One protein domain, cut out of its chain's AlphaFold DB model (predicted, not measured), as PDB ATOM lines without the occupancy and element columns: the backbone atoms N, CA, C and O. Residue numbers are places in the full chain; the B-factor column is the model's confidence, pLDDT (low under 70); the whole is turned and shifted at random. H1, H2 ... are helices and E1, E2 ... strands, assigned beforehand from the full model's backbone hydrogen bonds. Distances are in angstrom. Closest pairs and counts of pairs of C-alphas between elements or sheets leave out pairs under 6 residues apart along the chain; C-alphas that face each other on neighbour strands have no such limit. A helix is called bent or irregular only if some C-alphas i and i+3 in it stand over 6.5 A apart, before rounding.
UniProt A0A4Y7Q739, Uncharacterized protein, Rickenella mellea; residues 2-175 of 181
ATOM      1  N   ALA A   2     191.159 266.171 194.478       56.03
ATOM      2  CA  ALA A   2     191.187 265.785 193.051       56.03
ATOM      3  C   ALA A   2     190.772 264.322 192.752       56.03
ATOM      4  O   ALA A   2     189.981 264.081 191.848       56.03
ATOM      5  N   ASN A   3     191.215 263.350 193.561       63.69
ATOM      6  CA  ASN A   3     190.869 261.927 193.376       63.69
ATOM      7  C   ASN A   3     189.356 261.656 193.556       63.69
ATOM      8  O   ASN A   3     188.777 260.850 192.838       63.69
ATOM      9  N   LEU A   4     188.685 262.384 194.460       67.56
ATOM     10  CA  LEU A   4     187.245 262.227 194.703       67.56
ATOM     11  C   LEU A   4     186.408 262.778 193.538       67.56
ATOM     12  O   LEU A   4     185.452 262.138 193.112       67.56
ATOM     13  N   MET A   5     186.786 263.947 193.009       68.31
ATOM     14  CA  MET A   5     186.141 264.556 191.837       68.31
ATOM     15  C   MET A   5     186.311 263.677 190.595       68.31
ATOM     16  O   MET A   5     185.343 263.435 189.885       68.31
ATOM     17  N   PHE A   6     187.510 263.126 190.390       69.62
ATOM     18  CA  PHE A   6     187.789 262.205 189.289       69.62
ATOM     19  C   PHE A   6     186.973 260.910 189.394       69.62
ATOM     20  O   PHE A   6     186.330 260.511 188.430       69.62
ATOM     21  N   ARG A   7     186.897 260.294 190.583       68.81
ATOM     22  CA  ARG A   7     186.040 259.115 190.804       68.81
ATOM     23  C   ARG A   7     184.563 259.407 190.554       68.81
ATOM     24  O   ARG A   7     183.885 258.584 189.953       68.81
ATOM     25  N   ARG A   8     184.061 260.567 190.993       73.31
ATOM     26  CA  ARG A   8     182.674 260.987 190.733       73.31
ATOM     27  C   ARG A   8     182.418 261.215 189.249       73.31
ATOM     28  O   ARG A   8     181.390 260.774 188.756       73.31
ATOM     29  N   PHE A   9     183.354 261.844 188.543       76.44
ATOM     30  CA  PHE A   9     183.272 262.008 187.095       76.44
ATOM     31  C   PHE A   9     183.198 260.649 186.387       76.44
ATOM     32  O   PHE A   9     182.247 260.410 185.650       76.44
ATOM     33  N   LEU A  10     184.112 259.722 186.699       75.38
ATOM     34  CA  LEU A  10     184.076 258.354 186.167       75.38
ATOM     35  C   LEU A  10     182.787 257.606 186.544       75.38
ATOM     36  O   LEU A  10     182.313 256.779 185.776       75.38
ATOM     37  N   ALA A  11     182.192 257.893 187.705       75.19
ATOM     38  CA  ALA A  11     180.927 257.287 188.121       75.19
ATOM     39  C   ALA A  11     179.727 257.705 187.258       75.19
ATOM     40  O   ALA A  11     178.784 256.928 187.129       75.19
ATOM     41  N   CYS A  12     179.771 258.895 186.659       77.44
ATOM     42  CA  CYS A  12     178.702 259.413 185.804       77.44
ATOM     43  C   CYS A  12     178.817 258.964 184.341       77.44
ATOM     44  O   CYS A  12     177.890 259.187 183.566       77.44
ATOM     45  N   LEU A  13     179.943 258.368 183.946       78.56
ATOM     46  CA  LEU A  13     180.147 257.897 182.582       78.56
ATOM     47  C   LEU A  13     179.539 256.502 182.400       78.56
ATOM     48  O   LEU A  13     179.679 255.627 183.255       78.56
ATOM     49  N   GLN A  14     178.884 256.289 181.261       75.50
ATOM     50  CA  GLN A  14     178.391 254.984 180.830       75.50
ATOM     51  C   GLN A  14     178.821 254.746 179.389       75.50
ATOM     52  O   GLN A  14     178.538 255.556 178.508       75.50
ATOM     53  N   PHE A  15     179.490 253.621 179.150       77.50
ATOM     54  CA  PHE A  15     179.986 253.258 177.825       77.50
ATOM     55  C   PHE A  15     179.543 251.839 177.433       77.50
ATOM     56  O   PHE A  15     180.367 250.924 177.392       77.50
ATOM     57  N   PRO A  16     178.241 251.632 177.157       70.44
ATOM     58  CA  PRO A  16     177.657 250.297 176.983       70.44
ATOM     59  C   PRO A  16     178.168 249.518 175.761       70.44
ATOM     60  O   PRO A  16     177.934 248.320 175.656       70.44
ATOM     61  N   ALA A  17     178.879 250.172 174.840       77.50
ATOM     62  CA  ALA A  17     179.420 249.556 173.629       77.50
ATOM     63  C   ALA A  17     180.919 249.847 173.423       77.50
ATOM     64  O   ALA A  17     181.412 249.806 172.295       77.50
ATOM     65  N   LEU A  18     181.655 250.170 174.493       82.94
ATOM     66  CA  LEU A  18     183.083 250.471 174.386       82.94
ATOM     67  C   LEU A  18     183.877 249.212 174.027       82.94
ATOM     68  O   LEU A  18     184.017 248.307 174.847       82.94
ATOM     69  N   LYS A  19     184.406 249.166 172.803       84.19
ATOM     70  CA  LYS A  19     185.288 248.081 172.339       84.19
ATOM     71  C   LYS A  19     186.764 248.397 172.535       84.19
ATOM     72  O   LYS A  19     187.532 247.478 172.809       84.19
ATOM     73  N   THR A  20     187.130 249.671 172.431       84.75
ATOM     74  CA  THR A  20     188.514 250.142 172.479       84.75
ATOM     75  C   THR A  20     188.649 251.273 173.484       84.75
ATOM     76  O   THR A  20     187.838 252.196 173.487       84.75
ATOM     77  N   LEU A  21     189.675 251.201 174.329       84.31
ATOM     78  CA  LEU A  21     189.988 252.224 175.316       84.31
ATOM     79  C   LEU A  21     191.493 252.491 175.341       84.31
ATOM     80  O   LEU A  21     192.284 251.591 175.609       84.31
ATOM     81  N   PHE A  22     191.861 253.748 175.102       85.81
ATOM     82  CA  PHE A  22     193.226 254.248 175.228       85.81
ATOM     83  C   PHE A  22     193.324 255.107 176.483       85.81
ATOM     84  O   PHE A  22     192.554 256.053 176.660       85.81
ATOM     85  N   ILE A  23     194.260 254.775 177.363       80.12
ATOM     86  CA  ILE A  23     194.512 255.507 178.597       80.12
ATOM     87  C   ILE A  23     195.984 255.890 178.624       80.12
ATOM     88  O   ILE A  23     196.850 255.048 178.859       80.12
ATOM     89  N   ASP A  24     196.256 257.176 178.413       81.69
ATOM     90  CA  ASP A  24     197.581 257.745 178.628       81.69
ATOM     91  C   ASP A  24     197.601 258.568 179.915       81.69
ATOM     92  O   ASP A  24     196.977 259.622 180.033       81.69
ATOM     93  N   LEU A  25     198.305 258.031 180.903       74.25
ATOM     94  CA  LEU A  25     198.554 258.631 182.206       74.25
ATOM     95  C   LEU A  25     200.056 258.866 182.409       74.25
ATOM     96  O   LEU A  25     200.486 259.086 183.543       74.25
ATOM     97  N   ASP A  26     200.862 258.840 181.341       68.81
ATOM     98  CA  ASP A  26     202.274 259.234 181.362       68.81
ATOM     99  C   ASP A  26     202.409 260.762 181.425       68.81
ATOM    100  O   ASP A  26     203.004 261.426 180.575       68.81
ATOM    101  N   TYR A  27     201.803 261.349 182.453       61.00
ATOM    102  CA  TYR A  27     201.915 262.768 182.713       61.00
ATOM    103  C   TYR A  27     203.312 263.054 183.279       61.00
ATOM    104  O   TYR A  27     203.717 262.483 184.293       61.00
ATOM    105  N   ARG A  28     204.071 263.927 182.602       55.34
ATOM    106  CA  ARG A  28     205.482 264.236 182.916       55.34
ATOM    107  C   ARG A  28     205.701 264.858 184.297       55.34
ATOM    108  O   ARG A  28     206.846 264.907 184.747       55.34
ATOM    109  N   GLU A  29     204.658 265.338 184.970       50.88
ATOM    110  CA  GLU A  29     204.817 265.840 186.331       50.88
ATOM    111  C   GLU A  29     204.964 264.684 187.315       50.88
ATOM    112  O   GLU A  29     204.116 263.796 187.408       50.88
ATOM    113  N   VAL A  30     206.067 264.751 188.062       45.66
ATOM    114  CA  VAL A  30     206.515 263.876 189.150       45.66
ATOM    115  C   VAL A  30     205.483 263.858 190.280       45.66
ATOM    116  O   VAL A  30     205.706 264.343 191.385       45.66
ATOM    117  N   THR A  31     204.302 263.319 190.018       50.38
ATOM    118  CA  THR A  31     203.347 263.020 191.068       50.38
ATOM    119  C   THR A  31     203.619 261.591 191.500       50.38
ATOM    120  O   THR A  31     203.327 260.622 190.811       50.38
ATOM    121  N   THR A  32     204.192 261.454 192.693       49.59
ATOM    122  CA  THR A  32     204.412 260.193 193.423       49.59
ATOM    123  C   THR A  32     203.112 259.452 193.766       49.59
ATOM    124  O   THR A  32     203.105 258.515 194.561       49.59
ATOM    125  N   LYS A  33     201.976 259.886 193.211       55.59
ATOM    126  CA  LYS A  33     200.655 259.380 193.543       55.59
ATOM    127  C   LYS A  33     200.318 258.245 192.601       55.59
ATOM    128  O   LYS A  33     199.928 258.465 191.460       55.59
ATOM    129  N   THR A  34     200.426 257.034 193.127       61.00
ATOM    130  CA  THR A  34     199.898 255.830 192.496       61.00
ATOM    131  C   THR A  34     198.435 256.051 192.121       61.00
ATOM    132  O   THR A  34     197.586 256.317 192.980       61.00
ATOM    133  N   LEU A  35     198.134 255.973 190.827       61.16
ATOM    134  CA  LEU A  35     196.759 256.008 190.351       61.16
ATOM    135  C   LEU A  35     196.072 254.705 190.764       61.16
ATOM    136  O   LEU A  35     196.505 253.607 190.415       61.16
ATOM    137  N   HIS A  36     195.003 254.838 191.547       67.94
ATOM    138  CA  HIS A  36     194.139 253.721 191.901       67.94
ATOM    139  C   HIS A  36     193.110 253.519 190.797       67.94
ATOM    140  O   HIS A  36     192.189 254.324 190.646       67.94
ATOM    141  N   TRP A  37     193.246 252.411 190.077       70.50
ATOM    142  CA  TRP A  37     192.386 252.063 188.952       70.50
ATOM    143  C   TRP A  37     191.007 251.548 189.343       70.50
ATOM    144  O   TRP A  37     190.185 251.356 188.459       70.50
ATOM    145  N   GLY A  38     190.700 251.421 190.640       70.75
ATOM    146  CA  GLY A  38     189.370 251.013 191.108       70.75
ATOM    147  C   GLY A  38     188.235 251.805 190.449       70.75
ATOM    148  O   GLY A  38     187.280 251.212 189.982       70.75
ATOM    149  N   GLY A  39     188.384 253.124 190.264       73.00
ATOM    150  CA  GLY A  39     187.356 253.925 189.581       73.00
ATOM    151  C   GLY A  39     187.191 253.623 188.084       73.00
ATOM    152  O   GLY A  39     186.084 253.738 187.563       73.00
ATOM    153  N   VAL A  40     188.271 253.234 187.396       74.56
ATOM    154  CA  VAL A  40     188.243 252.830 185.979       74.56
ATOM    155  C   VAL A  40     187.713 251.400 185.849       74.56
ATOM    156  O   VAL A  40     186.891 251.134 184.979       74.56
ATOM    157  N   ALA A  41     188.120 250.503 186.751       73.69
ATOM    158  CA  ALA A  41     187.590 249.147 186.868       73.69
ATOM    159  C   ALA A  41     186.072 249.175 187.088       73.69
ATOM    160  O   ALA A  41     185.325 248.567 186.329       73.69
ATOM    161  N   ASP A  42     185.614 249.963 188.065       76.06
ATOM    162  CA  ASP A  42     184.197 250.119 188.382       76.06
ATOM    163  C   ASP A  42     183.415 250.696 187.197       76.06
ATOM    164  O   ASP A  42     182.278 250.301 186.950       76.06
ATOM    165  N   LEU A  43     184.004 251.645 186.462       77.25
ATOM    166  CA  LEU A  43     183.409 252.202 185.249       77.25
ATOM    167  C   LEU A  43     183.205 251.118 184.185       77.25
ATOM    168  O   LEU A  43     182.085 250.972 183.703       77.25
ATOM    169  N   LEU A  44     184.253 250.357 183.855       75.88
ATOM    170  CA  LEU A  44     184.196 249.302 182.837       75.88
ATOM    171  C   LEU A  44     183.251 248.164 183.231       75.88
ATOM    172  O   LEU A  44     182.496 247.667 182.394       75.88
ATOM    173  N   PHE A  45     183.253 247.798 184.513       75.81
ATOM    174  CA  PHE A  45     182.356 246.787 185.053       75.81
ATOM    175  C   PHE A  45     180.893 247.235 184.962       75.81
ATOM    176  O   PHE A  45     180.055 246.525 184.410       75.81
ATOM    177  N   ARG A  46     180.575 248.447 185.444       73.19
ATOM    178  CA  ARG A  46     179.205 248.989 185.402       73.19
ATOM    179  C   ARG A  46     178.698 249.211 183.987       73.19
ATOM    180  O   ARG A  46     177.501 249.080 183.757       73.19
ATOM    181  N   SER A  47     179.572 249.586 183.055       65.81
ATOM    182  CA  SER A  47     179.152 249.801 181.675       65.81
ATOM    183  C   SER A  47     178.826 248.498 180.951       65.81
ATOM    184  O   SER A  47     178.356 248.569 179.822       65.81
ATOM    185  N   GLY A  48     179.075 247.325 181.554       65.06
ATOM    186  CA  GLY A  48     178.945 246.040 180.869       65.06
ATOM    187  C   GLY A  48     179.789 246.004 179.596       65.06
ATOM    188  O   GLY A  48     179.424 245.335 178.631       65.06
ATOM    189  N   ALA A  49     180.865 246.801 179.561       66.12
ATOM    190  CA  ALA A  49     181.610 247.040 178.340       66.12
ATOM    191  C   ALA A  49     182.218 245.725 177.866       66.12
ATOM    192  O   ALA A  49     182.991 245.082 178.573       66.12
ATOM    193  N   THR A  50     181.917 245.357 176.625       77.19
ATOM    194  CA  THR A  50     182.583 244.262 175.919       77.19
ATOM    195  C   THR A  50     183.932 244.747 175.400       77.19
ATOM    196  O   THR A  50     184.179 244.730 174.190       77.19
ATOM    197  N   LEU A  51     184.766 245.277 176.298       83.81
ATOM    198  CA  LEU A  51     186.054 245.843 175.939       83.81
ATOM    199  C   LEU A  51     186.922 244.723 175.364       83.81
ATOM    200  O   LEU A  51     187.115 243.679 175.990       83.81
ATOM    201  N   GLN A  52     187.394 244.930 174.141       86.56
ATOM    202  CA  GLN A  52     188.244 243.982 173.423       86.56
ATOM    203  C   GLN A  52     189.671 244.506 173.315       86.56
ATOM    204  O   GLN A  52     190.595 243.700 173.259       86.56
ATOM    205  N   ASN A  53     189.845 245.829 173.346       86.75
ATOM    206  CA  ASN A  53     191.113 246.490 173.090       86.75
ATOM    207  C   ASN A  53     191.397 247.505 174.189       86.75
ATOM    208  O   ASN A  53     190.592 248.404 174.444       86.75
ATOM    209  N   LEU A  54     192.549 247.369 174.827       86.62
ATOM    210  CA  LEU A  54     192.979 248.249 175.898       86.62
ATOM    211  C   LEU A  54     194.432 248.647 175.676       86.62
ATOM    212  O   LEU A  54     195.301 247.788 175.571       86.62
ATOM    213  N   GLU A  55     194.699 249.945 175.683       88.50
ATOM    214  CA  GLU A  55     196.051 250.489 175.707       88.50
ATOM    215  C   GLU A  55     196.237 251.329 176.968       88.50
ATOM    216  O   GLU A  55     195.468 252.257 177.224       88.50
ATOM    217  N   VAL A  56     197.248 250.992 177.769       84.06
ATOM    218  CA  VAL A  56     197.578 251.686 179.013       84.06
ATOM    219  C   VAL A  56     199.027 252.146 178.986       84.06
ATOM    220  O   VAL A  56     199.972 251.364 179.090       84.06
ATOM    221  N   SER A  57     199.191 253.459 178.927       84.38
ATOM    222  CA  SER A  57     200.459 254.147 179.104       84.38
ATOM    223  C   SER A  57     200.525 254.731 180.515       84.38
ATOM    224  O   SER A  57     199.902 255.749 180.799       84.38
ATOM    225  N   ALA A  58     201.238 254.070 181.431       78.38
ATOM    226  CA  ALA A  58     201.454 254.570 182.791       78.38
ATOM    227  C   ALA A  58     202.784 254.071 183.384       78.38
ATOM    228  O   ALA A  58     203.307 253.031 182.977       78.38
ATOM    229  N   ARG A  59     203.308 254.801 184.382       75.38
ATOM    230  CA  ARG A  59     204.524 254.431 185.139       75.38
ATOM    231  C   ARG A  59     204.253 253.511 186.319       75.38
ATOM    232  O   ARG A  59     205.090 252.685 186.655       75.38
ATOM    233  N   THR A  60     203.129 253.694 187.003       70.12
ATOM    234  CA  THR A  60     202.770 252.907 188.187       70.12
ATOM    235  C   THR A  60     201.296 252.576 188.155       70.12
ATOM    236  O   THR A  60     200.476 253.362 187.674       70.12
ATOM    237  N   MET A  61     200.955 251.400 188.679       70.06
ATOM    238  CA  MET A  61     199.573 250.962 188.700       70.06
ATOM    239  C   MET A  61     199.292 250.063 189.891       70.06
ATOM    240  O   MET A  61     199.754 248.927 189.954       70.06
ATOM    241  N   ALA A  62     198.516 250.580 190.844       68.06
ATOM    242  CA  ALA A  62     197.970 249.747 191.905       68.06
ATOM    243  C   ALA A  62     196.824 248.899 191.347       68.06
ATOM    244  O   ALA A  62     195.978 249.409 190.609       68.06
ATOM    245  N   SER A  63     196.774 247.631 191.762       71.75
ATOM    246  CA  SER A  63     195.673 246.708 191.451       71.75
ATOM    247  C   SER A  63     195.516 246.375 189.962       71.75
ATOM    248  O   SER A  63     194.422 246.008 189.541       71.75
ATOM    249  N   PHE A  64     196.587 246.467 189.162       73.69
ATOM    250  CA  PHE A  64     196.525 246.077 187.749       73.69
ATOM    251  C   PHE A  64     196.048 244.633 187.516       73.69
ATOM    252  O   PHE A  64     195.192 244.447 186.656       73.69
ATOM    253  N   PRO A  65     196.502 243.623 188.284       70.94
ATOM    254  CA  PRO A  65     196.048 242.248 188.069       70.94
ATOM    255  C   PRO A  65     194.530 242.102 188.230       70.94
ATOM    256  O   PRO A  65     193.856 241.598 187.339       70.94
ATOM    257  N   LEU A  66     193.974 242.672 189.306       72.00
ATOM    258  CA  LEU A  66     192.527 242.696 189.563       72.00
ATOM    259  C   LEU A  66     191.752 243.438 188.466       72.00
ATOM    260  O   LEU A  66     190.620 243.088 188.143       72.00
ATOM    261  N   PHE A  67     192.352 244.480 187.892       74.94
ATOM    262  CA  PHE A  67     191.760 245.205 186.775       74.94
ATOM    263  C   PHE A  67     191.695 244.353 185.500       74.94
ATOM    264  O   PHE A  67     190.684 244.395 184.805       74.94
ATOM    265  N   LEU A  68     192.728 243.555 185.212       74.69
ATOM    266  CA  LEU A  68     192.721 242.633 184.072       74.69
ATOM    267  C   LEU A  68     191.712 241.493 184.253       74.69
ATOM    268  O   LEU A  68     191.019 241.142 183.300       74.69
ATOM    269  N   GLU A  69     191.562 240.962 185.470       73.38
ATOM    270  CA  GLU A  69     190.562 239.926 185.781       73.38
ATOM    271  C   GLU A  69     189.125 240.375 185.472       73.38
ATOM    272  O   GLU A  69     188.283 239.564 185.086       73.38
ATOM    273  N   ALA A  70     188.847 241.677 185.583       73.94
ATOM    274  CA  ALA A  70     187.540 242.249 185.277       73.94
ATOM    275  C   ALA A  70     187.239 242.354 183.766       73.94
ATOM    276  O   ALA A  70     186.132 242.754 183.402       73.94
ATOM    277  N   LEU A  71     188.185 242.005 182.883       80.31
ATOM    278  CA  LEU A  71     188.081 242.177 181.429       80.31
ATOM    279  C   LEU A  71     188.158 240.834 180.674       80.31
ATOM    280  O   LEU A  71     189.065 240.613 179.871       80.31
ATOM    281  N   PRO A  72     187.183 239.921 180.858       77.31
ATOM    282  CA  PRO A  72     187.247 238.571 180.294       77.31
ATOM    283  C   PRO A  72     187.172 238.531 178.761       77.31
ATOM    284  O   PRO A  72     187.554 237.532 178.153       77.31
ATOM    285  N   THR A  73     186.675 239.591 178.116       81.44
ATOM    286  CA  THR A  73     186.552 239.692 176.653       81.44
ATOM    287  C   THR A  73     187.764 240.327 175.977       81.44
ATOM    288  O   THR A  73     187.739 240.513 174.757       81.44
ATOM    289  N   LEU A  74     188.799 240.690 176.743       83.19
ATOM    290  CA  LEU A  74     189.964 241.391 176.224       83.19
ATOM    291  C   LEU A  74     190.746 240.502 175.249       83.19
ATOM    292  O   LEU A  74     191.130 239.380 175.575       83.19
ATOM    293  N   LYS A  75     190.978 241.024 174.043       86.69
ATOM    294  CA  LYS A  75     191.711 240.365 172.954       86.69
ATOM    295  C   LYS A  75     193.059 241.024 172.692       86.69
ATOM    296  O   LYS A  75     194.013 240.324 172.366       86.69
ATOM    297  N   HIS A  76     193.133 242.341 172.852       87.75
ATOM    298  CA  HIS A  76     194.326 243.130 172.589       87.75
ATOM    299  C   HIS A  76     194.649 243.990 173.812       87.75
ATOM    300  O   HIS A  76     193.821 244.785 174.259       87.75
ATOM    301  N   LEU A  77     195.858 243.826 174.345       87.62
ATOM    302  CA  LEU A  77     196.377 244.620 175.454       87.62
ATOM    303  C   LEU A  77     197.688 245.275 175.036       87.62
ATOM    304  O   LEU A  77     198.604 244.586 174.604       87.62
ATOM    305  N   ALA A  78     197.800 246.585 175.210       89.38
ATOM    306  CA  ALA A  78     199.041 247.326 175.074       89.38
ATOM    307  C   ALA A  78     199.410 247.951 176.424       89.38
ATOM    308  O   ALA A  78     198.603 248.666 177.014       89.38
ATOM    309  N   ILE A  79     200.611 247.676 176.930       87.38
ATOM    310  CA  ILE A  79     201.095 248.206 178.212       87.38
ATOM    311  C   ILE A  79     202.544 248.638 178.138       87.38
ATOM    312  O   ILE A  79     203.308 248.171 177.298       87.38
ATOM    313  N   THR A  80     202.942 249.515 179.052       86.44
ATOM    314  CA  THR A  80     204.344 249.906 179.178       86.44
ATOM    315  C   THR A  80     205.194 248.777 179.735       86.44
ATOM    316  O   THR A  80     204.751 247.914 180.496       86.44
ATOM    317  N   ASP A  81     206.460 248.818 179.365       82.62
ATOM    318  CA  ASP A  81     207.502 247.923 179.836       82.62
ATOM    319  C   ASP A  81     207.663 247.923 181.372       82.62
ATOM    320  O   ASP A  81     207.885 246.861 181.957       82.62
ATOM    321  N   ILE A  82     207.451 249.060 182.052       81.69
ATOM    322  CA  ILE A  82     207.406 249.112 183.530       81.69
ATOM    323  C   ILE A  82     206.223 248.319 184.095       81.69
ATOM    324  O   ILE A  82     206.388 247.561 185.055       81.69
ATOM    325  N   LEU A  83     205.022 248.488 183.533       81.31
ATOM    326  CA  LEU A  83     203.835 247.769 184.008       81.31
ATOM    327  C   LEU A  83     203.982 246.265 183.798       81.31
ATOM    328  O   LEU A  83     203.592 245.475 184.660       81.31
ATOM    329  N   LEU A  84     204.594 245.880 182.682       82.19
ATOM    330  CA  LEU A  84     204.917 244.497 182.387       82.19
ATOM    331  C   LEU A  84     205.893 243.907 183.412       82.19
ATOM    332  O   LEU A  84     205.626 242.841 183.965       82.19
ATOM    333  N   GLN A  85     206.975 244.624 183.738       79.56
ATOM    334  CA  GLN A  85     207.896 244.203 184.797       79.56
ATOM    335  C   GLN A  85     207.170 244.046 186.143       79.56
ATOM    336  O   GLN A  85     207.428 243.089 186.875       79.56
ATOM    337  N   HIS A  86     206.238 244.945 186.466       78.12
ATOM    338  CA  HIS A  86     205.458 244.842 187.695       78.12
ATOM    339  C   HIS A  86     204.577 243.580 187.726       78.12
ATOM    340  O   HIS A  86     204.565 242.874 188.738       78.12
ATOM    341  N   CYS A  87     203.912 243.241 186.614       76.25
ATOM    342  CA  CYS A  87     203.128 242.005 186.488       76.25
ATOM    343  C   CYS A  87     203.976 240.755 186.719       76.25
ATOM    344  O   CYS A  87     203.554 239.840 187.423       76.25
ATOM    345  N   LEU A  88     205.186 240.727 186.159       75.62
ATOM    346  CA  LEU A  88     206.108 239.606 186.328       75.62
ATOM    347  C   LEU A  88     206.565 239.483 187.781       75.62
ATOM    348  O   LEU A  88     206.490 238.405 188.358       75.62
ATOM    349  N   SER A  89     206.948 240.602 188.406       73.56
ATOM    350  CA  SER A  89     207.408 240.616 189.802       73.56
ATOM    351  C   SER A  89     206.342 240.181 190.813       73.56
ATOM    352  O   SER A  89     206.679 239.751 191.912       73.56
ATOM    353  N   THR A  90     205.062 240.295 190.451       71.56
ATOM    354  CA  THR A  90     203.919 239.935 191.302       71.56
ATOM    355  C   THR A  90     203.343 238.554 190.982       71.56
ATOM    356  O   THR A  90     202.400 238.130 191.643       71.56
ATOM    357  N   GLY A  91     203.912 237.828 190.009       66.00
ATOM    358  CA  GLY A  91     203.422 236.505 189.608       66.00
ATOM    359  C   GLY A  91     202.111 236.538 188.814       66.00
ATOM    360  O   GLY A  91     201.496 235.502 188.593       66.00
ATOM    361  N   CYS A  92     201.679 237.710 188.347       63.19
ATOM    362  CA  CYS A  92     200.406 237.897 187.647       63.19
ATOM    363  C   CYS A  92     200.494 237.610 186.137       63.19
ATOM    364  O   CYS A  92     199.571 237.917 185.387       63.19
ATOM    365  N   HIS A  93     201.595 237.022 185.665       62.66
ATOM    366  CA  HIS A  93     201.812 236.712 184.250       62.66
ATOM    367  C   HIS A  93     200.873 235.611 183.736       62.66
ATOM    368  O   HIS A  93     200.320 235.758 182.651       62.66
ATOM    369  N   ALA A  94     200.571 234.591 184.547       58.59
ATOM    370  CA  ALA A  94     199.567 233.572 184.217       58.59
ATOM    371  C   ALA A  94     198.140 234.156 184.088       58.59
ATOM    372  O   ALA A  94     197.242 233.551 183.502       58.59
ATOM    373  N   GLN A  95     197.922 235.354 184.643       59.16
ATOM    374  CA  GLN A  95     196.649 236.078 184.608       59.16
ATOM    375  C   GLN A  95     196.585 237.132 183.500       59.16
ATOM    376  O   GLN A  95     195.503 237.660 183.250       59.16
ATOM    377  N   LEU A  96     197.707 237.445 182.835       61.41
ATOM    378  CA  LEU A  96     197.831 238.608 181.948       61.41
ATOM    379  C   LEU A  96     196.900 238.554 180.734       61.41
ATOM    380  O   LEU A  96     196.702 239.591 180.116       61.41
ATOM    381  N   CYS A  97     196.295 237.395 180.453       58.78
ATOM    382  CA  CYS A  97     194.861 237.198 180.185       58.78
ATOM    383  C   CYS A  97     194.713 235.902 179.386       58.78
ATOM    384  O   CYS A  97     195.213 235.799 178.267       58.78
ATOM    385  N   ARG A  98     193.949 234.938 179.914       62.44
ATOM    386  CA  ARG A  98     193.688 233.635 179.265       62.44
ATOM    387  C   ARG A  98     193.112 233.729 177.842       62.44
ATOM    388  O   ARG A  98     193.140 232.741 177.118       62.44
ATOM    389  N   ASN A  99     192.582 234.895 177.459       68.88
ATOM    390  CA  ASN A  99     191.877 235.125 176.199       68.88
ATOM    391  C   ASN A  99     192.586 236.107 175.245       68.88
ATOM    392  O   ASN A  99     192.015 236.434 174.201       68.88
ATOM    393  N   LEU A 100     193.796 236.590 175.569       79.69
ATOM    394  CA  LEU A 100     194.487 237.544 174.698       79.69
ATOM    395  C   LEU A 100     194.911 236.904 173.377       79.69
ATOM    396  O   LEU A 100     195.541 235.853 173.342       79.69
ATOM    397  N   GLY A 101     194.604 237.605 172.288       83.38
ATOM    398  CA  GLY A 101     195.185 237.366 170.975       83.38
ATOM    399  C   GLY A 101     196.484 238.143 170.767       83.38
ATOM    400  O   GLY A 101     197.356 237.662 170.054       83.38
ATOM    401  N   SER A 102     196.653 239.315 171.396       88.56
ATOM    402  CA  SER A 102     197.925 240.044 171.334       88.56
ATOM    403  C   SER A 102     198.274 240.837 172.592       88.56
ATOM    404  O   SER A 102     197.420 241.524 173.159       88.56
ATOM    405  N   LEU A 103     199.562 240.848 172.931       88.69
ATOM    406  CA  LEU A 103     200.165 241.701 173.949       88.69
ATOM    407  C   LEU A 103     201.203 242.620 173.297       88.69
ATOM    408  O   LEU A 103     202.198 242.145 172.758       88.69
ATOM    409  N   ARG A 104     200.990 243.933 173.365       90.44
ATOM    410  CA  ARG A 104     201.890 244.962 172.842       90.44
ATOM    411  C   ARG A 104     202.650 245.657 173.957       90.44
ATOM    412  O   ARG A 104     202.070 246.070 174.960       90.44
ATOM    413  N   ILE A 105     203.956 245.813 173.763       89.25
ATOM    414  CA  ILE A 105     204.850 246.392 174.765       89.25
ATOM    415  C   ILE A 105     205.290 247.783 174.327       89.25
ATOM    416  O   ILE A 105     206.142 247.955 173.455       89.25
ATOM    417  N   LEU A 106     204.738 248.790 174.998       85.75
ATOM    418  CA  LEU A 106     205.091 250.190 174.826       85.75
ATOM    419  C   LEU A 106     206.432 250.448 175.527       85.75
ATOM    420  O   LEU A 106     206.498 250.674 176.736       85.75
ATOM    421  N   ASN A 107     207.526 250.399 174.774       78.56
ATOM    422  CA  ASN A 107     208.874 250.617 175.302       78.56
ATOM    423  C   ASN A 107     209.161 252.114 175.483       78.56
ATOM    424  O   ASN A 107     209.846 252.746 174.671       78.56
ATOM    425  N   LYS A 108     208.570 252.678 176.542       74.50
ATOM    426  CA  LYS A 108     208.636 254.103 176.877       74.50
ATOM    427  C   LYS A 108     209.720 254.428 177.904       74.50
ATOM    428  O   LYS A 108     210.226 255.548 177.877       74.50
ATOM    429  N   TYR A 109     210.079 253.502 178.798       68.31
ATOM    430  CA  TYR A 109     210.861 253.866 179.985       68.31
ATOM    431  C   TYR A 109     212.190 253.139 180.153       68.31
ATOM    432  O   TYR A 109     213.151 253.750 180.626       68.31
ATOM    433  N   TYR A 110     212.274 251.855 179.820       72.38
ATOM    434  CA  TYR A 110     213.519 251.119 179.918       72.38
ATOM    435  C   TYR A 110     214.414 251.375 178.712       72.38
ATOM    436  O   TYR A 110     213.988 251.610 177.581       72.38
ATOM    437  N   LEU A 111     215.715 251.263 178.973       74.31
ATOM    438  CA  LEU A 111     216.680 251.029 177.913       74.31
ATOM    439  C   LEU A 111     216.339 249.704 177.220       74.31
ATOM    440  O   LEU A 111     215.886 248.756 177.866       74.31
ATOM    441  N   ALA A 112     216.600 249.645 175.914       77.00
ATOM    442  CA  ALA A 112     216.334 248.489 175.062       77.00
ATOM    443  C   ALA A 112     216.764 247.154 175.705       77.00
ATOM    444  O   ALA A 112     215.989 246.206 175.726       77.00
ATOM    445  N   GLU A 113     217.949 247.113 176.315       80.50
ATOM    446  CA  GLU A 113     218.506 245.925 176.974       80.50
ATOM    447  C   GLU A 113     217.651 245.414 178.143       80.50
ATOM    448  O   GLU A 113     217.405 244.214 178.263       80.50
ATOM    449  N   ARG A 114     217.145 246.315 178.994       80.38
ATOM    450  CA  ARG A 114     216.273 245.931 180.113       80.38
ATOM    451  C   ARG A 114     214.920 245.432 179.620       80.38
ATOM    452  O   ARG A 114     214.421 244.444 180.148       80.38
ATOM    453  N   ALA A 115     214.363 246.063 178.586       78.56
ATOM    454  CA  ALA A 115     213.131 245.593 177.960       78.56
ATOM    455  C   ALA A 115     213.299 244.175 177.380       78.56
ATOM    456  O   ALA A 115     212.421 243.338 177.564       78.56
ATOM    457  N   VAL A 116     214.448 243.866 176.761       84.94
ATOM    458  CA  VAL A 116     214.755 242.514 176.257       84.94
ATOM    459  C   VAL A 116     214.732 241.472 177.376       84.94
ATOM    460  O   VAL A 116     214.142 240.413 177.186       84.94
ATOM    461  N   ILE A 117     215.329 241.757 178.538       84.50
ATOM    462  CA  ILE A 117     215.346 240.820 179.680       84.50
ATOM    463  C   ILE A 117     213.921 240.516 180.160       84.50
ATOM    464  O   ILE A 117     213.555 239.353 180.317       84.50
ATOM    465  N   VAL A 118     213.110 241.559 180.348       81.75
ATOM    466  CA  VAL A 118     211.709 241.441 180.783       81.75
ATOM    467  C   VAL A 118     210.899 240.609 179.786       81.75
ATOM    468  O   VAL A 118     210.135 239.732 180.179       81.75
ATOM    469  N   ILE A 119     211.098 240.845 178.489       82.81
ATOM    470  CA  ILE A 119     210.381 240.140 177.425       82.81
ATOM    471  C   ILE A 119     210.802 238.678 177.320       82.81
ATOM    472  O   ILE A 119     209.946 237.811 177.165       82.81
ATOM    473  N   ARG A 120     212.101 238.385 177.438       84.06
ATOM    474  CA  ARG A 120     212.598 237.003 177.445       84.06
ATOM    475  C   ARG A 120     211.985 236.193 178.577       84.06
ATOM    476  O   ARG A 120     211.539 235.086 178.323       84.06
ATOM    477  N   SER A 121     211.842 236.785 179.764       78.88
ATOM    478  CA  SER A 121     211.165 236.123 180.882       78.88
ATOM    479  C   SER A 121     209.740 235.678 180.528       78.88
ATOM    480  O   SER A 121     209.326 234.615 180.959       78.88
ATOM    481  N   ILE A 122     208.992 236.443 179.726       77.31
ATOM    482  CA  ILE A 122     207.634 236.058 179.288       77.31
ATOM    483  C   ILE A 122     207.687 234.913 178.285       77.31
ATOM    484  O   ILE A 122     206.879 233.991 178.354       77.31
ATOM    485  N   ILE A 123     208.624 234.990 177.340       80.00
ATOM    486  CA  ILE A 123     208.829 233.946 176.336       80.00
ATOM    487  C   ILE A 123     209.157 232.623 177.035       80.00
ATOM    488  O   ILE A 123     208.544 231.606 176.716       80.00
ATOM    489  N   ASP A 124     210.064 232.651 178.009       77.81
ATOM    490  CA  ASP A 124     210.492 231.472 178.758       77.81
ATOM    491  C   ASP A 124     209.329 230.870 179.564       77.81
ATOM    492  O   ASP A 124     209.065 229.676 179.443       77.81
ATOM    493  N   GLU A 125     208.567 231.688 180.298       71.75
ATOM    494  CA  GLU A 125     207.392 231.226 181.061       71.75
ATOM    495  C   GLU A 125     206.307 230.634 180.144       71.75
ATOM    496  O   GLU A 125     205.763 229.563 180.414       71.75
ATOM    497  N   SER A 126     206.046 231.262 178.991       67.88
ATOM    498  CA  SER A 126     205.069 230.749 178.018       67.88
ATOM    499  C   SER A 126     205.462 229.398 177.410       67.88
ATOM    500  O   SER A 126     204.603 228.649 176.948       67.88
ATOM    501  N   ALA A 127     206.760 229.078 177.388       68.44
ATOM    502  CA  ALA A 127     207.263 227.817 176.863       68.44
ATOM    503  C   ALA A 127     207.105 226.663 177.868       68.44
ATOM    504  O   ALA A 127     207.030 225.504 177.456       68.44
ATOM    505  N   VAL A 128     207.032 226.965 179.170       63.19
ATOM    506  CA  VAL A 128     206.881 225.971 180.246       63.19
ATOM    507  C   VAL A 128     205.444 225.451 180.345       63.19
ATOM    508  O   VAL A 128     205.245 224.279 180.666       63.19
ATOM    509  N   GLU A 129     204.437 226.266 180.017       58.44
ATOM    510  CA  GLU A 129     203.018 225.890 180.160       58.44
ATOM    511  C   GLU A 129     202.506 224.872 179.111       58.44
ATOM    512  O   GLU A 129     201.356 224.434 179.171       58.44
ATOM    513  N   GLY A 130     203.369 224.397 178.203       49.12
ATOM    514  CA  GLY A 130     203.034 223.388 177.192       49.12
ATOM    515  C   GLY A 130     202.042 223.893 176.133       49.12
ATOM    516  O   GLY A 130     201.517 225.004 176.228       49.12
ATOM    517  N   PRO A 131     201.764 223.105 175.077       47.91
ATOM    518  CA  PRO A 131     200.828 223.498 174.037       47.91
ATOM    519  C   PRO A 131     199.402 223.363 174.576       47.91
ATOM    520  O   PRO A 131     198.690 222.401 174.287       47.91
ATOM    521  N   ILE A 132     198.962 224.326 175.382       48.19
ATOM    522  CA  ILE A 132     197.537 224.516 175.614       48.19
ATOM    523  C   ILE A 132     196.956 224.784 174.228       48.19
ATOM    524  O   ILE A 132     197.475 225.624 173.495       48.19
ATOM    525  N   ALA A 133     195.910 224.052 173.851       46.97
ATOM    526  CA  ALA A 133     195.194 224.134 172.574       46.97
ATOM    527  C   ALA A 133     194.530 225.512 172.294       46.97
ATOM    528  O   ALA A 133     193.531 225.608 171.582       46.97
ATOM    529  N   ALA A 134     195.054 226.577 172.895       54.94
ATOM    530  CA  ALA A 134     194.654 227.957 172.770       54.94
ATOM    531  C   ALA A 134     195.355 228.621 171.578       54.94
ATOM    532  O   ALA A 134     196.439 228.230 171.148       54.94
ATOM    533  N   ARG A 135     194.689 229.642 171.034       59.56
ATOM    534  CA  ARG A 135     195.200 230.483 169.949       59.56
ATOM    535  C   ARG A 135     196.616 230.993 170.260       59.56
ATOM    536  O   ARG A 135     196.870 231.337 171.413       59.56
ATOM    537  N   PRO A 136     197.495 231.099 169.248       72.06
ATOM    538  CA  PRO A 136     198.816 231.670 169.443       72.06
ATOM    539  C   PRO A 136     198.698 233.117 169.933       72.06
ATOM    540  O   PRO A 136     197.941 233.910 169.365       72.06
ATOM    541  N   LEU A 137     199.422 233.449 171.002       82.69
ATOM    542  CA  LEU A 137     199.509 234.815 171.511       82.69
ATOM    543  C   LEU A 137     200.527 235.587 170.666       82.69
ATOM    544  O   LEU A 137     201.693 235.203 170.570       82.69
ATOM    545  N   VAL A 138     200.096 236.705 170.087       89.00
ATOM    546  CA  VAL A 138     200.972 237.612 169.343       89.00
ATOM    547  C   VAL A 138     201.632 238.587 170.314       89.00
ATOM    548  O   VAL A 138     200.978 239.476 170.862       89.00
ATOM    549  N   LEU A 139     202.933 238.442 170.528       89.69
ATOM    550  CA  LEU A 139     203.735 239.367 171.314       89.69
ATOM    551  C   LEU A 139     204.330 240.437 170.390       89.69
ATOM    552  O   LEU A 139     205.228 240.180 169.588       89.69
ATOM    553  N   VAL A 140     203.802 241.649 170.513       91.25
ATOM    554  CA  VAL A 140     204.179 242.809 169.707       91.25
ATOM    555  C   VAL A 140     205.262 243.581 170.440       91.25
ATOM    556  O   VAL A 140     205.055 244.087 171.551       91.25
ATOM    557  N   VAL A 141     206.437 243.646 169.823       90.31
ATOM    558  CA  VAL A 141     207.640 244.211 170.425       90.31
ATOM    559  C   VAL A 141     208.163 245.386 169.601       90.31
ATOM    560  O   VAL A 141     208.034 245.399 168.380       90.31
ATOM    561  N   PRO A 142     208.804 246.376 170.239       86.69
ATOM    562  CA  PRO A 142     209.448 247.467 169.525       86.69
ATOM    563  C   PRO A 142     210.484 246.957 168.520       86.69
ATOM    564  O   PRO A 142     211.370 246.175 168.883       86.69
ATOM    565  N   SER A 143     210.458 247.506 167.307       85.12
ATOM    566  CA  SER A 143     211.315 247.101 166.182       85.12
ATOM    567  C   SER A 143     212.807 247.107 166.549       85.12
ATOM    568  O   SER A 143     213.576 246.219 166.188       85.12
ATOM    569  N   ARG A 144     213.216 248.056 167.405       83.81
ATOM    570  CA  ARG A 144     214.597 248.198 167.900       83.81
ATOM    571  C   ARG A 144     215.118 247.027 168.745       83.81
ATOM    572  O   ARG A 144     216.326 246.916 168.912       83.81
ATOM    573  N   ILE A 145     214.240 246.207 169.327       85.56
ATOM    574  CA  ILE A 145     214.633 245.065 170.173       85.56
ATOM    575  C   ILE A 145     214.258 243.708 169.581       85.56
ATOM    576  O   ILE A 145     214.684 242.678 170.104       85.56
ATOM    577  N   ARG A 146     213.499 243.686 168.481       86.94
ATOM    578  CA  ARG A 146     213.019 242.458 167.847       86.94
ATOM    579  C   ARG A 146     214.137 241.497 167.468       86.94
ATOM    580  O   ARG A 146     214.004 240.299 167.714       86.94
ATOM    581  N   GLY A 147     215.229 242.014 166.905       86.31
ATOM    582  CA  GLY A 147     216.386 241.214 166.489       86.31
ATOM    583  C   GLY A 147     217.143 240.558 167.649       86.31
ATOM    584  O   GLY A 147     217.906 239.624 167.438       86.31
ATOM    585  N   SER A 148     216.919 241.013 168.886       87.81
ATOM    586  CA  SER A 148     217.518 240.441 170.097       87.81
ATOM    587  C   SER A 148     216.646 239.362 170.752       87.81
ATOM    588  O   SER A 148     217.020 238.826 171.801       87.81
ATOM    589  N   LEU A 149     215.487 239.051 170.168       88.81
ATOM    590  CA  LEU A 149     214.510 238.104 170.693       88.81
ATOM    591  C   LEU A 149     214.362 236.911 169.747       88.81
ATOM    592  O   LEU A 149     214.158 237.066 168.543       88.81
ATOM    593  N   SER A 150     214.416 235.713 170.317       88.19
ATOM    594  CA  SER A 150     214.159 234.453 169.628       88.19
ATOM    595  C   SER A 150     213.168 233.635 170.436       88.19
ATOM    596  O   SER A 150     213.223 233.645 171.665       88.19
ATOM    597  N   LEU A 151     212.294 232.912 169.747       86.00
ATOM    598  CA  LEU A 151     211.365 231.996 170.391       86.00
ATOM    599  C   LEU A 151     211.996 230.610 170.537       86.00
ATOM    600  O   LEU A 151     212.726 230.183 169.635       86.00
ATOM    601  N   PRO A 152     211.711 229.893 171.634       82.75
ATOM    602  CA  PRO A 152     212.105 228.503 171.758       82.75
ATOM    603  C   PRO A 152     211.378 227.647 170.703       82.75
ATOM    604  O   PRO A 152     210.245 227.964 170.316       82.75
ATOM    605  N   PRO A 153     212.002 226.557 170.223       79.69
ATOM    606  CA  PRO A 153     211.358 225.636 169.293       79.69
ATOM    607  C   PRO A 153     210.035 225.104 169.858       79.69
ATOM    608  O   PRO A 153     209.979 224.681 171.009       79.69
ATOM    609  N   GLY A 154     208.977 225.114 169.045       74.25
ATOM    610  CA  GLY A 154     207.649 224.649 169.463       74.25
ATOM    611  C   GLY A 154     206.856 225.644 170.318       74.25
ATOM    612  O   GLY A 154     205.807 225.275 170.837       74.25
ATOM    613  N   SER A 155     207.325 226.890 170.461       76.50
ATOM    614  CA  SER A 155     206.546 227.959 171.092       76.50
ATOM    615  C   SER A 155     205.272 228.270 170.299       76.50
ATOM    616  O   SER A 155     205.304 228.364 169.071       76.50
ATOM    617  N   ASN A 156     204.171 228.502 171.016       77.31
ATOM    618  CA  ASN A 156     202.905 228.994 170.463       77.31
ATOM    619  C   ASN A 156     202.836 230.535 170.411       77.31
ATOM    620  O   ASN A 156     201.760 231.094 170.199       77.31
ATOM    621  N   LEU A 157     203.949 231.238 170.632       82.75
ATOM    622  CA  LEU A 157     204.013 232.692 170.492       82.75
ATOM    623  C   LEU A 157     204.316 233.103 169.048       82.75
ATOM    624  O   LEU A 157     205.097 232.459 168.352       82.75
ATOM    625  N   GLU A 158     203.771 234.240 168.626       88.75
ATOM    626  CA  GLU A 158     204.228 234.959 167.431       88.75
ATOM    627  C   GLU A 158     204.911 236.256 167.877       88.75
ATOM    628  O   GLU A 158     204.326 237.031 168.627       88.75
ATOM    629  N   LEU A 159     206.143 236.513 167.428       89.31
ATOM    630  CA  LEU A 159     206.826 237.788 167.669       89.31
ATOM    631  C   LEU A 159     206.687 238.700 166.450       89.31
ATOM    632  O   LEU A 159     207.263 238.403 165.397       89.31
ATOM    633  N   VAL A 160     206.009 239.833 166.622       91.38
ATOM    634  CA  VAL A 160     205.744 240.817 165.558       91.38
ATOM    635  C   VAL A 160     206.326 242.175 165.939       91.38
ATOM    636  O   VAL A 160     206.331 242.547 167.113       91.38
ATOM    637  N   ASP A 161     206.828 242.902 164.945       89.81
ATOM    638  CA  ASP A 161     207.281 244.280 165.113       89.81
ATOM    639  C   ASP A 161     206.110 245.235 165.352       89.81
ATOM    640  O   ASP A 161     205.016 245.062 164.813       89.81
ATOM    641  N   ASP A 162     206.350 246.263 166.164       86.75
ATOM    642  CA  ASP A 162     205.323 247.235 166.538       86.75
ATOM    643  C   ASP A 162     204.715 247.939 165.322       86.75
ATOM    644  O   ASP A 162     203.495 248.004 165.182       86.75
ATOM    645  N   ASP A 163     205.571 248.394 164.407       85.44
ATOM    646  CA  ASP A 163     205.158 249.100 163.192       85.44
ATOM    647  C   ASP A 163     204.299 248.201 162.285       85.44
ATOM    648  O   ASP A 163     203.234 248.608 161.811       85.44
ATOM    649  N   ASP A 164     204.718 246.945 162.113       87.38
ATOM    650  CA  ASP A 164     204.000 245.946 161.321       87.38
ATOM    651  C   ASP A 164     202.642 245.608 161.937       87.38
ATOM    652  O   ASP A 164     201.639 245.480 161.230       87.38
ATOM    653  N   TRP A 165     202.584 245.454 163.260       87.38
ATOM    654  CA  TRP A 165     201.339 245.142 163.948       87.38
ATOM    655  C   TRP A 165     200.344 246.300 163.873       87.38
ATOM    656  O   TRP A 165     199.174 246.071 163.562       87.38
ATOM    657  N   ILE A 166     200.799 247.540 164.083       83.75
ATOM    658  CA  ILE A 166     199.957 248.735 163.929       83.75
ATOM    659  C   ILE A 166     199.406 248.806 162.506       83.75
ATOM    660  O   ILE A 166     198.211 249.037 162.335       83.75
ATOM    661  N   ALA A 167     200.239 248.561 161.489       84.75
ATOM    662  CA  ALA A 167     199.797 248.551 160.098       84.75
ATOM    663  C   ALA A 167     198.709 247.489 159.845       84.75
ATOM    664  O   ALA A 167     197.700 247.784 159.204       84.75
ATOM    665  N   ARG A 168     198.858 246.277 160.402       84.69
ATOM    666  CA  ARG A 168     197.848 245.202 160.305       84.69
ATOM    667  C   ARG A 168     196.539 245.553 161.015       84.69
ATOM    668  O   ARG A 168     195.481 245.139 160.560       84.69
ATOM    669  N   GLN A 169     196.612 246.274 162.132       80.94
ATOM    670  CA  GLN A 169     195.466 246.586 162.994       80.94
ATOM    671  C   GLN A 169     194.882 247.985 162.766       80.94
ATOM    672  O   GLN A 169     193.955 248.392 163.467       80.94
ATOM    673  N   GLN A 170     195.399 248.734 161.789       75.12
ATOM    674  CA  GLN A 170     195.029 250.129 161.562       75.12
ATOM    675  C   GLN A 170     193.518 250.307 161.370       75.12
ATOM    676  O   GLN A 170     192.934 251.234 161.920       75.12
ATOM    677  N   HIS A 171     192.879 249.410 160.621       69.38
ATOM    678  CA  HIS A 171     191.447 249.495 160.333       69.38
ATOM    679  C   HIS A 171     190.553 248.991 161.474       69.38
ATOM    680  O   HIS A 171     189.402 249.410 161.556       69.38
ATOM    681  N   ASP A 172     191.080 248.143 162.359       71.12
ATOM    682  CA  ASP A 172     190.307 247.491 163.422       71.12
ATOM    683  C   ASP A 172     190.424 248.209 164.780       71.12
ATOM    684  O   ASP A 172     189.485 248.192 165.578       71.12
ATOM    685  N   LEU A 173     191.573 248.838 165.058       69.88
ATOM    686  CA  LEU A 173     191.902 249.424 166.366       69.88
ATOM    687  C   LEU A 173     192.108 250.937 166.332       69.88
ATOM    688  O   LEU A 173     191.782 251.622 167.302       69.88
ATOM    689  N   TYR A 174     192.650 251.445 165.229       65.12
ATOM    690  CA  TYR A 174     193.111 252.822 165.087       65.12
ATOM    691  C   TYR A 174     192.421 253.487 163.896       65.12
ATOM    692  O   TYR A 174     193.099 254.067 163.038       65.12
ATOM    693  N   GLU A 175     191.080 253.396 163.837       57.88
ATOM    694  CA  GLU A 175     190.285 254.231 162.925       57.88
ATOM    695  C   GLU A 175     190.899 255.632 162.919       57.88
ATOM    696  O   GLU A 175     191.218 256.160 163.985       57.88
TER     697      GLU A 175
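AT A GLANCE: This is residues 2 to 175 of the 181 residues of an uncharacterized protein of Rickenella mellea (UniProt A0A4Y7Q739). The chain winds in right-handed turns, like a short solenoid: its strands E1 to E6 make one curving, twisted parallel sheet, and H1, H2, H3, H5 and H6 follow one another in a row on the other side of the turns, H1 beyond the sheet's E1 end. H8 packs across the opposite face of the sheet. The printed part has 174 residues with eight named helices and six named strands, in the order H1 E1 H2 E2 H3 E3 H4 H5 E4 H6 E5 H7 E6 H8; the class is mixed. It is compact, with a radius of gyration of the C-alphas of 16.3 A and spans of 51 by 35 by 32 A.

IN THESE COORDINATES: The strands are E1, residues 20 to 24, E2, 53 to 57, E3, 76 to 80, E4, 102 to 106, E5, 137 to 141, and E6, 157 to 161. The helices are H1, residues 2 to 12, 15.8 A long from C-alpha 2 at (191.187, 265.785, 193.051), H2, 38 to 46, H3, 64 to 69, H4, 81 to 89, H5, 92 to 95, H6, 112 to 128, 25.0 A long, H7, 143 to 146, and H8, 162 to 173, ending at C-alpha 173 at (191.902, 249.424, 166.366).

HOW THE PARTS SIT: The sheet's order is E1 E2 E3 E4 E5 E6. N 21 and O 53 are 2.9 A apart, N 54 and O 76 2.9 A, N 104 and O 77 2.8 A, N 103 and O 138 2.9 A, and N 139 and O 158 2.7 A, each within hydrogen-bond range. Strand-helix-strand units, parallel neighbour strands with helices between, are E1 H2 E2, E2 H3 E3, E3 H4 H5 E4, E4 H6 E5 and E5 H7 E6, each with a right-handed crossover. There are three layers, helices on both faces of a sheet: H4 and H6 on one face, H8 on the other. H6 runs along E5, at 7 degrees on the local plane and a height over the sheet of 10.0 A. H4 stands up from the sheet and touches H6, C-alphas 85 and 118 being closest at 6.2 A. H7 only grazes the sheet. H1 touches H2 at a shallow tilt of 2 degrees, the same way, with C-alphas 7 and 39 closest at 5.5 A. H2 and H3 are close but not clearly touching, C-alphas 41 and 67 being closest at 5.7 A. H3 touches H5, with C-alphas 65 and 92 closest at 6.2 A. H1, H2, H3 and H4 have every O i to N i+4 pair within hydrogen-bond range, H6 12 of 13 and H8 6 of 8; H5 and H7 are too short for one. H8 is irregular, C-alphas 168 and 171 being 7.7 A apart.

THE WHOLE: The C-alphas farthest apart, of Met 5 and Pro 153, are 51.6 A apart. The printed part has no cut. The link from E1 to H2, residues 25 to 37, is long. The mean pLDDT of the printed part is 75.6; 45 residues are under 70, among them 26 to 36, 91 to 99 and 126 to 135.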